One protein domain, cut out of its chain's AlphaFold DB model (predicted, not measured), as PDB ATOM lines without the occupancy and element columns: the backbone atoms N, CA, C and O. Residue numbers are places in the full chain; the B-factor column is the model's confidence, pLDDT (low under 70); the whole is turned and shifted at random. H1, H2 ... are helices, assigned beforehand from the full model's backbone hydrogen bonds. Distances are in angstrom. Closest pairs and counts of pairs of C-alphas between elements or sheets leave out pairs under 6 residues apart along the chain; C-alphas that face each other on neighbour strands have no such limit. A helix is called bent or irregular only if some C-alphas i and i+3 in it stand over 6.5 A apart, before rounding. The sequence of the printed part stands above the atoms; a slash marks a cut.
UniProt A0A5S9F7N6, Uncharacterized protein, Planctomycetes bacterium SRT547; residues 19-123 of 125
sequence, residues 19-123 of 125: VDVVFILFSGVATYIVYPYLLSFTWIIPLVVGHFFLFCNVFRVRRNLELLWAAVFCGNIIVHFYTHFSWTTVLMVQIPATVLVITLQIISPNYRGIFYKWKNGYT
ATOM      1  N   VAL A  19     -44.888  13.276   3.711       78.00
ATOM      2  CA  VAL A  19     -44.111  13.600   2.507       78.00
ATOM      3  C   VAL A  19     -42.611  13.633   2.804       78.00
ATOM      4  O   VAL A  19     -41.838  13.094   2.021       78.00
ATOM      5  N   ASP A  20     -42.195  14.189   3.947       81.88
ATOM      6  CA  ASP A  20     -40.780  14.243   4.328       81.88
ATOM      7  C   ASP A  20     -40.221  12.843   4.600       81.88
ATOM      8  O   ASP A  20     -39.114  12.522   4.177       81.88
ATOM      9  N   VAL A  21     -41.000  11.992   5.275       84.12
ATOM     10  CA  VAL A  21     -40.614  10.601   5.564       84.12
ATOM     11  C   VAL A  21     -40.450   9.810   4.271       84.12
ATOM     12  O   VAL A  21     -39.440   9.136   4.087       84.12
ATOM     13  N   VAL A  22     -41.408   9.932   3.349       87.38
ATOM     14  CA  VAL A  22     -41.328   9.303   2.024       87.38
ATOM     15  C   VAL A  22     -40.099   9.806   1.270       87.38
ATOM     16  O   VAL A  22     -39.384   9.002   0.682       87.38
ATOM     17  N   PHE A  23     -39.804  11.107   1.329       86.94
ATOM     18  CA  PHE A  23     -38.643  11.685   0.656       86.94
ATOM     19  C   PHE A  23     -37.317  11.186   1.244       86.94
ATOM     20  O   PHE A  23     -36.396  10.860   0.497       86.94
ATOM     21  N   ILE A  24     -37.225  11.055   2.570       87.31
ATOM     22  CA  ILE A  24     -36.056  10.482   3.249       87.31
ATOM     23  C   ILE A  24     -35.865   9.022   2.832       87.31
ATOM     24  O   ILE A  24     -34.766   8.652   2.419       87.31
ATOM     25  N   LEU A  25     -36.920   8.204   2.874       90.56
ATOM     26  CA  LEU A  25     -36.848   6.799   2.462       90.56
ATOM     27  C   LEU A  25     -36.445   6.668   0.991       90.56
ATOM     28  O   LEU A  25     -35.528   5.915   0.668       90.56
ATOM     29  N   PHE A  26     -37.069   7.453   0.113       90.69
ATOM     30  CA  PHE A  26     -36.736   7.490  -1.306       90.69
ATOM     31  C   PHE A  26     -35.278   7.898  -1.535       90.69
ATOM     32  O   PHE A  26     -34.577   7.259  -2.315       90.69
ATOM     33  N   SER A  27     -34.781   8.903  -0.808       88.62
ATOM     34  CA  SER A  27     -33.378   9.318  -0.890       88.62
ATOM     35  C   SER A  27     -32.414   8.224  -0.428       88.62
ATOM     36  O   SER A  27     -31.357   8.056  -1.034       88.62
ATOM     37  N   GLY A  28     -32.781   7.436   0.588       89.31
ATOM     38  CA  GLY A  28     -31.997   6.292   1.050       89.31
ATOM     39  C   GLY A  28     -31.915   5.191  -0.008       89.31
ATOM     40  O   GLY A  28     -30.826   4.708  -0.311       89.31
ATOM     41  N   VAL A  29     -33.045   4.860  -0.639       91.69
ATOM     42  CA  VAL A  29     -33.095   3.892  -1.747       91.69
ATOM     43  C   VAL A  29     -32.284   4.390  -2.945       91.69
ATOM     44  O   VAL A  29     -31.463   3.648  -3.477       91.69
ATOM     45  N   ALA A  30     -32.448   5.656  -3.333       88.31
ATOM     46  CA  ALA A  30     -31.673   6.261  -4.414       88.31
ATOM     47  C   ALA A  30     -30.165   6.226  -4.117       88.31
ATOM     48  O   ALA A  30     -29.375   5.867  -4.984       88.31
ATOM     49  N   THR A  31     -29.770   6.521  -2.875       89.19
ATOM     50  CA  THR A  31     -28.376   6.435  -2.417       89.19
ATOM     51  C   THR A  31     -27.833   5.011  -2.560       89.19
ATOM     52  O   THR A  31     -26.734   4.833  -3.074       89.19
ATOM     53  N   TYR A  32     -28.608   3.992  -2.168       89.50
ATOM     54  CA  TYR A  32     -28.214   2.586  -2.298       89.50
ATOM     55  C   TYR A  32     -28.042   2.152  -3.760       89.50
ATOM     56  O   TYR A  32     -27.054   1.510  -4.101       89.50
ATOM     57  N   ILE A  33     -28.966   2.550  -4.639       89.88
ATOM     58  CA  ILE A  33     -28.906   2.242  -6.078       89.88
ATOM     59  C   ILE A  33     -27.685   2.898  -6.737       89.88
ATOM     60  O   ILE A  33     -27.065   2.317  -7.626       89.88
ATOM     61  N   VAL A  34     -27.346   4.116  -6.314       88.06
ATOM     62  CA  VAL A  34     -26.288   4.935  -6.918       88.06
ATOM     63  C   VAL A  34     -24.900   4.647  -6.326       88.06
ATOM     64  O   VAL A  34     -23.888   4.913  -6.976       88.06
ATOM     65  N   TYR A  35     -24.840   4.036  -5.139       87.75
ATOM     66  CA  TYR A  35     -23.610   3.652  -4.443       87.75
ATOM     67  C   TYR A  35     -22.526   3.001  -5.322       87.75
ATOM     68  O   TYR A  35     -21.390   3.477  -5.274       87.75
ATOM     69  N   PRO A  36     -22.814   1.983  -6.165       86.94
ATOM     70  CA  PRO A  36     -21.779   1.355  -6.990       86.94
ATOM     71  C   PRO A  36     -21.189   2.285  -8.064       86.94
ATOM     72  O   PRO A  36     -20.075   2.047  -8.518       86.94
ATOM     73  N   TYR A  37     -21.899   3.346  -8.460       86.50
ATOM     74  CA  TYR A  37     -21.471   4.259  -9.525       86.50
ATOM     75  C   TYR A  37     -20.749   5.506  -8.999       86.50
ATOM     76  O   TYR A  37     -19.936   6.096  -9.705       86.50
ATOM     77  N   LEU A  38     -21.050   5.929  -7.768       83.06
ATOM     78  CA  LEU A  38     -20.610   7.207  -7.196       83.06
ATOM     79  C   LEU A  38     -19.945   7.027  -5.826       83.06
ATOM     80  O   LEU A  38     -20.102   7.886  -4.960       83.06
ATOM     81  N   LEU A  39     -19.207   5.933  -5.609       78.12
ATOM     82  CA  LEU A  39     -18.572   5.558  -4.329       78.12
ATOM     83  C   LEU A  39     -18.039   6.760  -3.517       78.12
ATOM     84  O   LEU A  39     -18.381   6.914  -2.345       78.12
ATOM     85  N   SER A  40     -17.293   7.670  -4.154       77.81
ATOM     86  CA  SER A  40     -16.697   8.850  -3.502       77.81
ATOM     87  C   SER A  40     -17.670   9.988  -3.166       77.81
ATOM     88  O   SER A  40     -17.356  10.808  -2.311       77.81
ATOM     89  N   PHE A  41     -18.841  10.055  -3.803       81.94
ATOM     90  CA  PHE A  41     -19.832  11.134  -3.658       81.94
ATOM     91  C   PHE A  41     -21.164  10.666  -3.065       81.94
ATOM     92  O   PHE A  41     -22.053  11.479  -2.816       81.94
ATOM     93  N   THR A  42     -21.318   9.368  -2.804       85.31
ATOM     94  CA  THR A  42     -22.604   8.793  -2.380       85.31
ATOM     95  C   THR A  42     -23.091   9.374  -1.047       85.31
ATOM     96  O   THR A  42     -24.289   9.515  -0.829       85.31
ATOM     97  N   TRP A  43     -22.172   9.802  -0.180       84.44
ATOM     98  CA  TRP A  43     -22.477  10.445   1.102       84.44
ATOM     99  C   TRP A  43     -23.101  11.847   0.968       84.44
ATOM    100  O   TRP A  43     -23.717  12.326   1.921       84.44
ATOM    101  N   ILE A  44     -22.993  12.504  -0.193       88.12
ATOM    102  CA  ILE A  44     -23.547  13.849  -0.423       88.12
ATOM    103  C   ILE A  44     -25.072  13.829  -0.360       88.12
ATOM    104  O   ILE A  44     -25.671  14.711   0.251       88.12
ATOM    105  N   ILE A  45     -25.704  12.818  -0.959       87.94
ATOM    106  CA  ILE A  45     -27.166  12.708  -1.039       87.94
ATOM    107  C   ILE A  45     -27.804  12.691   0.362       87.94
ATOM    108  O   ILE A  45     -28.582  13.604   0.659       87.94
ATOM    109  N   PRO A  46     -27.480  11.731   1.255       87.75
ATOM    110  CA  PRO A  46     -28.080  11.692   2.585       87.75
ATOM    111  C   PRO A  46     -27.698  12.915   3.422       87.75
ATOM    112  O   PRO A  46     -28.508  13.382   4.223       87.75
ATOM    113  N   LEU A  47     -26.503  13.482   3.220       88.38
ATOM    114  CA  LEU A  47     -26.084  14.688   3.922       88.38
ATOM    115  C   LEU A  47     -26.952  15.893   3.553       88.38
ATOM    116  O   LEU A  47     -27.461  16.571   4.444       88.38
ATOM    117  N   VAL A  48     -27.140  16.153   2.261       89.94
ATOM    118  CA  VAL A  48     -27.939  17.278   1.768       89.94
ATOM    119  C   VAL A  48     -29.397  17.106   2.183       89.94
ATOM    120  O   VAL A  48     -29.970  18.014   2.784       89.94
ATOM    121  N   VAL A  49     -29.983  15.929   1.941       89.56
ATOM    122  CA  VAL A  49     -31.384  15.647   2.294       89.56
ATOM    123  C   VAL A  49     -31.608  15.767   3.800       89.56
ATOM    124  O   VAL A  49     -32.559  16.421   4.226       89.56
ATOM    125  N   GLY A  50     -30.710  15.209   4.615       89.06
ATOM    126  CA  GLY A  50     -30.791  15.297   6.071       89.06
ATOM    127  C   GLY A  50     -30.725  16.737   6.584       89.06
ATOM    128  O   GLY A  50     -31.521  17.121   7.441       89.06
ATOM    129  N   HIS A  51     -29.834  17.564   6.032       89.50
ATOM    130  CA  HIS A  51     -29.707  18.968   6.434       89.50
ATOM    131  C   HIS A  51     -30.896  19.818   5.990       89.50
ATOM    132  O   HIS A  51     -31.400  20.606   6.788       89.50
ATOM    133  N   PHE A  52     -31.396  19.637   4.765       86.81
ATOM    134  CA  PHE A  52     -32.606  20.330   4.316       86.81
ATOM    135  C   PHE A  52     -33.817  19.939   5.154       86.81
ATOM    136  O   PHE A  52     -34.564  20.811   5.590       86.81
ATOM    137  N   PHE A  53     -33.977  18.653   5.465       87.69
ATOM    138  CA  PHE A  53     -35.008  18.209   6.395       87.69
ATOM    139  C   PHE A  53     -34.855  18.907   7.755       87.69
ATOM    140  O   PHE A  53     -35.808  19.480   8.283       87.69
ATOM    141  N   LEU A  54     -33.641  18.939   8.300       86.50
ATOM    142  CA  LEU A  54     -33.356  19.583   9.576       86.50
ATOM    143  C   LEU A  54     -33.686  21.090   9.551       86.50
ATOM    144  O   LEU A  54     -34.334  21.611  10.465       86.50
ATOM    145  N   PHE A  55     -33.328  21.795   8.485       87.06
ATOM    146  CA  PHE A  55     -33.602  23.221   8.338       87.06
ATOM    147  C   PHE A  55     -35.072  23.533   8.107       87.06
ATOM    148  O   PHE A  55     -35.616  24.392   8.803       87.06
ATOM    149  N   CYS A  56     -35.737  22.827   7.200       82.75
ATOM    150  CA  CYS A  56     -37.107  23.135   6.815       82.75
ATOM    151  C   CYS A  56     -38.126  22.657   7.864       82.75
ATOM    152  O   CYS A  56     -39.081  23.377   8.170       82.75
ATOM    153  N   ASN A  57     -37.906  21.486   8.470       83.62
ATOM    154  CA  ASN A  57     -38.898  20.816   9.316       83.62
ATOM    155  C   ASN A  57     -38.641  20.966  10.822       83.62
ATOM    156  O   ASN A  57     -39.591  21.123  11.601       83.62
ATOM    157  N   VAL A  58     -37.370  20.974  11.243       83.75
ATOM    158  CA  VAL A  58     -36.993  20.998  12.670       83.75
ATOM    159  C   VAL A  58     -36.803  22.422  13.175       83.75
ATOM    160  O   VAL A  58     -37.481  22.855  14.115       83.75
ATOM    161  N   PHE A  59     -35.902  23.167  12.537       83.19
ATOM    162  CA  PHE A  59     -35.507  24.504  12.988       83.19
ATOM    163  C   PHE A  59     -36.251  25.633  12.264       83.19
ATOM    164  O   PHE A  59     -36.303  26.753  12.777       83.19
ATOM    165  N   ARG A  60     -36.892  25.345  11.122       84.00
ATOM    166  CA  ARG A  60     -37.556  26.327  10.244       84.00
ATOM    167  C   ARG A  60     -36.648  27.529   9.976       84.00
ATOM    168  O   ARG A  60     -36.974  28.667  10.338       84.00
ATOM    169  N   VAL A  61     -35.485  27.244   9.405       85.56
ATOM    170  CA  VAL A  61     -34.475  28.243   9.054       85.56
ATOM    171  C   VAL A  61     -35.028  29.195   7.991       85.56
ATOM    172  O   VAL A  61     -35.874  28.841   7.174       85.56
ATOM    173  N   ARG A  62     -34.633  30.472   8.048       85.00
ATOM    174  CA  ARG A  62     -35.011  31.439   7.007       85.00
ATOM    175  C   ARG A  62     -34.296  31.080   5.706       85.00
ATOM    176  O   ARG A  62     -33.086  30.883   5.717       85.00
ATOM    177  N   ARG A  63     -35.021  31.141   4.585       85.44
ATOM    178  CA  ARG A  63     -34.517  30.825   3.236       85.44
ATOM    179  C   ARG A  63     -33.158  31.448   2.897       85.44
ATOM    180  O   ARG A  63     -32.324  30.801   2.284       85.44
ATOM    181  N   ASN A  64     -32.898  32.679   3.336       87.31
ATOM    182  CA  ASN A  64     -31.613  33.343   3.083       87.31
ATOM    183  C   ASN A  64     -30.430  32.628   3.764       87.31
ATOM    184  O   ASN A  64     -29.354  32.545   3.182       87.31
ATOM    185  N   LEU A  65     -30.623  32.103   4.978       87.50
ATOM    186  CA  LEU A  65     -29.588  31.353   5.695       87.50
ATOM    187  C   LEU A  65     -29.407  29.945   5.112       87.50
ATOM    188  O   LEU A  65     -28.285  29.453   5.065       87.50
ATOM    189  N   GLU A  66     -30.486  29.327   4.620       88.69
ATOM    190  CA  GLU A  66     -30.417  28.052   3.887       88.69
ATOM    191  C   GLU A  66     -29.590  28.201   2.600       88.69
ATOM    192  O   GLU A  66     -28.734  27.368   2.315       88.69
ATOM    193  N   LEU A  67     -29.792  29.294   1.854       88.94
ATOM    194  CA  LEU A  67     -29.019  29.599   0.646       88.94
ATOM    195  C   LEU A  67     -27.546  29.879   0.955       88.94
ATOM    196  O   LEU A  67     -26.680  29.404   0.225       88.94
ATOM    197  N   LEU A  68     -27.253  30.604   2.040       90.88
ATOM    198  CA  LEU A  68     -25.875  30.827   2.481       90.88
ATOM    199  C   LEU A  68     -25.188  29.497   2.820       90.88
ATOM    200  O   LEU A  68     -24.075  29.245   2.369       90.88
ATOM    201  N   TRP A  69     -25.871  28.627   3.566       93.06
ATOM    202  CA  TRP A  69     -25.367  27.295   3.891       93.06
ATOM    203  C   TRP A  69     -25.122  26.451   2.634       93.06
ATOM    204  O   TRP A  69     -24.075  25.815   2.520       93.06
ATOM    205  N   ALA A  70     -26.050  26.481   1.673       91.12
ATOM    206  CA  ALA A  70     -25.921  25.762   0.409       91.12
ATOM    207  C   ALA A  70     -24.751  26.292  -0.434       91.12
ATOM    208  O   ALA A  70     -24.009  25.500  -1.005       91.12
ATOM    209  N   ALA A  71     -24.535  27.609  -0.468       92.25
ATOM    210  CA  ALA A  71     -23.393  28.207  -1.154       92.25
ATOM    211  C   ALA A  71     -22.057  27.756  -0.539       92.25
ATOM    212  O   ALA A  71     -21.149  27.361  -1.270       92.25
ATOM    213  N   VAL A  72     -21.960  27.746   0.797       91.56
ATOM    214  CA  VAL A  72     -20.784  27.225   1.515       91.56
ATOM    215  C   VAL A  72     -20.579  25.741   1.212       91.56
ATOM    216  O   VAL A  72     -19.462  25.339   0.901       91.56
ATOM    217  N   PHE A  73     -21.650  24.941   1.233       92.06
ATOM    218  CA  PHE A  73     -21.584  23.519   0.901       92.06
ATOM    219  C   PHE A  73     -21.050  23.285  -0.515       92.06
ATOM    220  O   PHE A  73     -20.102  22.526  -0.693       92.06
ATOM    221  N   CYS A  74     -21.607  23.973  -1.516       92.56
ATOM    222  CA  CYS A  74     -21.156  23.871  -2.901       92.56
ATOM    223  C   CYS A  74     -19.675  24.243  -3.044       92.56
ATOM    224  O   CYS A  74     -18.931  23.517  -3.695       92.56
ATOM    225  N   GLY A  75     -19.226  25.323  -2.394       92.62
ATOM    226  CA  GLY A  75     -17.809  25.695  -2.371       92.62
ATOM    227  C   GLY A  75     -16.926  24.601  -1.767       92.62
ATOM    228  O   GLY A  75     -15.877  24.274  -2.312       92.62
ATOM    229  N   ASN A  76     -17.386  23.973  -0.687       91.25
ATOM    230  CA  ASN A  76     -16.671  22.895  -0.010       91.25
ATOM    231  C   ASN A  76     -16.565  21.629  -0.884       91.25
ATOM    232  O   ASN A  76     -15.511  20.999  -0.937       91.25
ATOM    233  N   ILE A  77     -17.622  21.296  -1.635       90.00
ATOM    234  CA  ILE A  77     -17.604  20.206  -2.624       90.00
ATOM    235  C   ILE A  77     -16.650  20.513  -3.782       90.00
ATOM    236  O   ILE A  77     -15.913  19.624  -4.203       90.00
ATOM    237  N   ILE A  78     -16.614  21.757  -4.269       91.69
ATOM    238  CA  ILE A  78     -15.666  22.177  -5.310       91.69
ATOM    239  C   ILE A  78     -14.227  22.007  -4.809       91.69
ATOM    240  O   ILE A  78     -13.415  21.386  -5.487       91.69
ATOM    241  N   VAL A  79     -13.914  22.490  -3.602       90.06
ATOM    242  CA  VAL A  79     -12.579  22.320  -3.004       90.06
ATOM    243  C   VAL A  79     -12.232  20.838  -2.869       90.06
ATOM    244  O   VAL A  79     -11.169  20.430  -3.317       90.06
ATOM    245  N   HIS A  80     -13.143  20.026  -2.329       87.94
ATOM    246  CA  HIS A  80     -12.970  18.577  -2.208       87.94
ATOM    247  C   HIS A  80     -12.676  17.899  -3.553       87.94
ATOM    248  O   HIS A  80     -11.804  17.034  -3.621       87.94
ATOM    249  N   PHE A  81     -13.360  18.318  -4.623       86.69
ATOM    250  CA  PHE A  81     -13.140  17.801  -5.970       86.69
ATOM    251  C   PHE A  81     -11.725  18.101  -6.489       86.69
ATOM    252  O   PHE A  81     -11.103  17.225  -7.079       86.69
ATOM    253  N   TYR A  82     -11.199  19.305  -6.242       89.50
ATOM    254  CA  TYR A  82      -9.867  19.705  -6.715       89.50
ATOM    255  C   TYR A  82      -8.711  19.216  -5.836       89.50
ATOM    256  O   TYR A  82      -7.618  18.986  -6.345       89.50
ATOM    257  N   THR A  83      -8.913  19.080  -4.524       86.88
ATOM    258  CA  THR A  83      -7.836  18.718  -3.587       86.88
ATOM    259  C   THR A  83      -7.806  17.237  -3.230       86.88
ATOM    260  O   THR A  83      -6.879  16.803  -2.550       86.88
ATOM    261  N   HIS A  84      -8.818  16.461  -3.638       82.12
ATOM    262  CA  HIS A  84      -9.014  15.065  -3.235       82.12
ATOM    263  C   HIS A  84      -8.999  14.854  -1.710       82.12
ATOM    264  O   HIS A  84      -8.703  13.757  -1.230       82.12
ATOM    265  N   PHE A  85      -9.313  15.892  -0.922       82.19
ATOM    266  CA  PHE A  85      -9.399  15.758   0.532       82.19
ATOM    267  C   PHE A  85     -10.450  14.728   0.929       82.19
ATOM    268  O   PHE A  85     -11.391  14.471   0.193       82.19
ATOM    269  N   SER A  86     -10.331  14.133   2.110       85.00
ATOM    270  CA  SER A  86     -11.337  13.186   2.583       85.00
ATOM    271  C   SER A  86     -12.690  13.871   2.811       85.00
ATOM    272  O   SER A  86     -12.777  15.053   3.150       85.00
ATOM    273  N   TRP A  87     -13.769  13.095   2.692       83.75
ATOM    274  CA  TRP A  87     -15.132  13.522   3.034       83.75
ATOM    275  C   TRP A  87     -15.239  14.072   4.471       83.75
ATOM    276  O   TRP A  87     -16.073  14.930   4.758       83.75
ATOM    277  N   THR A  88     -14.350  13.637   5.370       86.06
ATOM    278  CA  THR A  88     -14.249  14.151   6.740       86.06
ATOM    279  C   THR A  88     -13.885  15.632   6.790       86.06
ATOM    280  O   THR A  88     -14.429  16.340   7.631       86.06
ATOM    281  N   THR A  89     -13.046  16.141   5.883       86.69
ATOM    282  CA  THR A  89     -12.711  17.573   5.828       86.69
ATOM    283  C   THR A  89     -13.932  18.399   5.445       86.69
ATOM    284  O   THR A  89     -14.194  19.434   6.061       86.69
ATOM    285  N   VAL A  90     -14.737  17.906   4.495       87.69
ATOM    286  CA  VAL A  90     -16.003  18.559   4.138       87.69
ATOM    287  C   VAL A  90     -16.906  18.628   5.365       87.69
ATOM    288  O   VAL A  90     -17.396  19.705   5.693       87.69
ATOM    289  N   LEU A  91     -17.066  17.524   6.101       87.88
ATOM    290  CA  LEU A  91     -17.861  17.498   7.333       87.88
ATOM    291  C   LEU A  91     -17.331  18.421   8.428       87.88
ATOM    292  O   LEU A  91     -18.129  19.083   9.088       87.88
ATOM    293  N   MET A  92     -16.014  18.492   8.612       89.75
ATOM    294  CA  MET A  92     -15.387  19.342   9.627       89.75
ATOM    295  C   MET A  92     -15.685  20.823   9.411       89.75
ATOM    296  O   MET A  92     -15.791  21.562  10.381       89.75
ATOM    297  N   VAL A  93     -15.864  21.257   8.164       89.06
ATOM    298  CA  VAL A  93     -16.284  22.629   7.842       89.06
ATOM    299  C   VAL A  93     -17.810  22.750   7.843       89.06
ATOM    300  O   VAL A  93     -18.367  23.741   8.321       89.06
ATOM    301  N   GLN A  94     -18.508  21.724   7.351       90.50
ATOM    302  CA  GLN A  94     -19.953  21.769   7.174       90.50
ATOM    303  C   GLN A  94     -20.719  21.721   8.496       90.50
ATOM    304  O   GLN A  94     -21.708  22.433   8.645       90.50
ATOM    305  N   ILE A  95     -20.274  20.922   9.468       90.94
ATOM    306  CA  ILE A  95     -20.933  20.794  10.773       90.94
ATOM    307  C   ILE A  95     -20.921  22.137  11.528       90.94
ATOM    308  O   ILE A  95     -22.001  22.584  11.920       90.94
ATOM    309  N   PRO A  96     -19.781  22.841  11.686       92.06
ATOM    310  CA  PRO A  96     -19.771  24.179  12.272       92.06
ATOM    311  C   PRO A  96     -20.657  25.172  11.519       92.06
ATOM    312  O   PRO A  96     -21.387  25.930  12.154       92.06
ATOM    313  N   ALA A  97     -20.657  25.144  10.180       90.19
ATOM    314  CA  ALA A  97     -21.524  26.007   9.379       90.19
ATOM    315  C   ALA A  97     -23.016  25.730   9.649       90.19
ATOM    316  O   ALA A  97     -23.801  26.661   9.843       90.19
ATOM    317  N   THR A  98     -23.409  24.455   9.730       91.56
ATOM    318  CA  THR A  98     -24.759  24.017  10.113       91.56
ATOM    319  C   THR A  98     -25.129  24.517  11.509       91.56
ATOM    320  O   THR A  98     -26.183  25.131  11.687       91.56
ATOM    321  N   VAL A  99     -24.262  24.294  12.501       90.88
ATOM    322  CA  VAL A  99     -24.483  24.714  13.894       90.88
ATOM    323  C   VAL A  99     -24.623  26.231  13.987       90.88
ATOM    324  O   VAL A  99     -25.533  26.715  14.661       90.88
ATOM    325  N   LEU A 100     -23.781  26.988  13.283       91.56
ATOM    326  CA  LEU A 100     -23.846  28.444  13.245       91.56
ATOM    327  C   LEU A 100     -25.191  28.920  12.685       91.56
ATOM    328  O   LEU A 100     -25.871  29.722  13.322       91.56
ATOM    329  N   VAL A 101     -25.615  28.391  11.535       91.00
ATOM    330  CA  VAL A 101     -26.892  28.750  10.898       91.00
ATOM    331  C   VAL A 101     -28.079  28.446  11.813       91.00
ATOM    332  O   VAL A 101     -28.964  29.290  11.979       91.00
ATOM    333  N   ILE A 102     -28.082  27.278  12.458       88.50
ATOM    334  CA  ILE A 102     -29.117  26.895  13.426       88.50
ATOM    335  C   ILE A 102     -29.113  27.842  14.625       88.50
ATOM    336  O   ILE A 102     -30.169  28.321  15.033       88.50
ATOM    337  N   THR A 103     -27.939  28.149  15.172       88.25
ATOM    338  CA  THR A 103     -27.796  29.015  16.347       88.25
ATOM    339  C   THR A 103     -28.298  30.425  16.045       88.25
ATOM    340  O   THR A 103     -29.132  30.953  16.782       88.25
ATOM    341  N   LEU A 104     -27.896  31.005  14.909       87.88
ATOM    342  CA  LEU A 104     -28.393  32.302  14.438       87.88
ATOM    343  C   LEU A 104     -29.918  32.294  14.266       87.88
ATOM    344  O   LEU A 104     -30.603  33.256  14.632       87.88
ATOM    345  N   GLN A 105     -30.473  31.193  13.759       89.25
ATOM    346  CA  GLN A 105     -31.912  31.034  13.606       89.25
ATOM    347  C   GLN A 105     -32.642  30.937  14.958       89.25
ATOM    348  O   GLN A 105     -33.708  31.538  15.100       89.25
ATOM    349  N   ILE A 106     -32.094  30.222  15.945       84.44
ATOM    350  CA  ILE A 106     -32.666  30.092  17.300       84.44
ATOM    351  C   ILE A 106     -32.651  31.440  18.030       84.44
ATOM    352  O   ILE A 106     -33.632  31.806  18.694       84.44
ATOM    353  N   ILE A 107     -31.564  32.204  17.891       83.81
ATOM    354  CA  ILE A 107     -31.422  33.535  18.495       83.81
ATOM    355  C   ILE A 107     -32.447  34.508  17.895       83.81
ATOM    356  O   ILE A 107     -33.026  35.313  18.628       83.81
ATOM    357  N   SER A 108     -32.767  34.377  16.602       82.56
ATOM    358  CA  SER A 108     -33.709  35.250  15.894       82.56
ATOM    359  C   SER A 108     -35.060  35.423  16.623       82.56
ATOM    360  O   SER A 108     -35.644  34.445  17.109       82.56
ATOM    361  N   PRO A 109     -35.629  36.647  16.660       75.44
ATOM    362  CA  PRO A 109     -36.921  36.912  17.307       75.44
ATOM    363  C   PRO A 109     -38.099  36.196  16.626       75.44
ATOM    364  O   PRO A 109     -39.143  36.001  17.236       75.44
ATOM    365  N   ASN A 110     -37.928  35.754  15.376       74.94
ATOM    366  CA  ASN A 110     -38.949  35.045  14.599       74.94
ATOM    367  C   ASN A 110     -38.790  33.511  14.619       74.94
ATOM    368  O   ASN A 110     -39.365  32.823  13.766       74.94
ATOM    369  N   TYR A 111     -37.998  32.967  15.549       79.81
ATOM    370  CA  TYR A 111     -37.808  31.524  15.678       79.81
ATOM    371  C   TYR A 111     -39.122  30.816  16.025       79.81
ATOM    372  O   TYR A 111     -39.886  31.294  16.856       79.81
ATOM    373  N   ARG A 112     -39.405  29.678  15.376       79.12
ATOM    374  CA  ARG A 112     -40.652  28.895  15.548       79.12
ATOM    375  C   ARG A 112     -40.434  27.374  15.489       79.12
ATOM    376  O   ARG A 112     -41.398  26.634  15.276       79.12
ATOM    377  N   GLY A 113     -39.185  26.923  15.601       79.94
ATOM    378  CA  GLY A 113     -38.812  25.509  15.518       79.94
ATOM    379  C   GLY A 113     -39.104  24.723  16.800       79.94
ATOM    380  O   GLY A 113     -39.839  25.182  17.679       79.94
ATOM    381  N   ILE A 114     -38.510  23.535  16.914       79.12
ATOM    382  CA  ILE A 114     -38.741  22.576  18.010       79.12
ATOM    383  C   ILE A 114     -38.491  23.156  19.418       79.12
ATOM    384  O   ILE A 114     -39.224  22.845  20.352       79.12
ATOM    385  N   PHE A 115     -37.545  24.090  19.557       73.50
ATOM    386  CA  PHE A 115     -37.188  24.723  20.839       73.50
ATOM    387  C   PHE A 115     -37.984  25.992  21.180       73.50
ATOM    388  O   PHE A 115     -37.674  26.673  22.155       73.50
ATOM    389  N   TYR A 116     -39.015  26.335  20.404       72.75
ATOM    390  CA  TYR A 116     -39.791  27.554  20.648       72.75
ATOM    391  C   TYR A 116     -40.427  27.590  22.045       72.75
ATOM    392  O   TYR A 116     -40.353  28.606  22.730       72.75
ATOM    393  N   LYS A 117     -41.018  26.470  22.490       68.12
ATOM    394  CA  LYS A 117     -41.649  26.376  23.816       68.12
ATOM    395  C   LYS A 117     -40.644  26.519  24.959       68.12
ATOM    396  O   LYS A 117     -41.004  27.071  25.985       68.12
ATOM    397  N   TRP A 118     -39.405  26.058  24.780       68.38
ATOM    398  CA  TRP A 118     -38.345  26.238  25.772       68.38
ATOM    399  C   TRP A 118     -37.914  27.709  25.838       68.38
ATOM    400  O   TRP A 118     -37.962  28.294  26.907       68.38
ATOM    401  N   LYS A 119     -37.646  28.363  24.699       65.44
ATOM    402  CA  LYS A 119     -37.305  29.801  24.663       65.44
ATOM    403  C   LYS A 119     -38.386  30.689  25.300       65.44
ATOM    404  O   LYS A 119     -38.054  31.584  26.066       65.44
ATOM    405  N   ASN A 120     -39.663  30.432  25.008       64.00
ATOM    406  CA  ASN A 120     -40.780  31.230  25.532       64.00
ATOM    407  C   ASN A 120     -41.278  30.781  26.917       64.00
ATOM    408  O   ASN A 120     -41.912  31.566  27.615       64.00
ATOM    409  N   GLY A 121     -41.019  29.536  27.320       55.75
ATOM    410  CA  GLY A 121     -41.425  28.998  28.622       55.75
ATOM    411  C   GLY A 121     -40.662  29.612  29.797       55.75
ATOM    412  O   GLY A 121     -41.161  29.591  30.913       55.75
ATOM    413  N   TYR A 122     -39.497  30.215  29.544       53.53
ATOM    414  CA  TYR A 122     -38.716  30.952  30.546       53.53
ATOM    415  C   TYR A 122     -39.165  32.415  30.692       53.53
ATOM    416  O   TYR A 122     -38.674  33.114  31.568       53.53
ATOM    417  N   THR A 123     -40.094  32.893  29.856       55.06
ATOM    418  CA  THR A 123     -40.616  34.274  29.894       55.06
ATOM    419  C   THR A 123     -41.981  34.367  30.587       55.06
ATOM    420  O   THR A 123     -42.653  35.388  30.492       55.06
TER     421      THR A 123
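What this domain is: This is residues 19 to 123 of the 125 residues of an uncharacterized protein of Planctomycetes bacterium SRT547 (UniProt A0A5S9F7N6). Long helices H3 and H4 lie side by side with H2 in an up-and-down bundle, each running against the one before; H1 packs on H2, and short H5 sits beyond one end. The printed 105 residues, all helix by class, have five named helices, H1 to H5 in order. The whole is elongated, 52 by 31 by 20 A, and only just loose, close to compact, with radius of gyration of the C-alphas 15.8 A.

Where its parts are: Find C-alpha 63 at (-34.517, 30.825, 3.236); H3 runs 30.1 A to residue 83. H4, residues 87 to 107, also 30.1 A, ends at (-31.422, 33.535, 18.495). Look for H2 at 44 to 59, H1 at 19 to 34 and H5 at 116 to 121. H2 is only just irregular: C-alphas 56 and 59 are 6.52 A apart.

How they stand to each other: Hairpin H3 and H4 touch, closest C-alphas Asn 76 and Val 90, 6.0 A. H4 touches H2 with residues 98 to 106 alone, closest C-alphas Ile 102 and Phe 59, 6.8 A. Hairpin H1 and H2 touch, closest C-alphas Thr 31 and Ile 45, 6.5 A, at a shallow tilt of 11 degrees. H5 touches no helix. O i to N i+4 pairs are within hydrogen-bond range throughout H1, H3 and H5, 11 of 12 in H2, 16 of 17 in H4.

The domain as a whole: The printed part has no cut and no long link; residues 117 to 123 are under pLDDT 70.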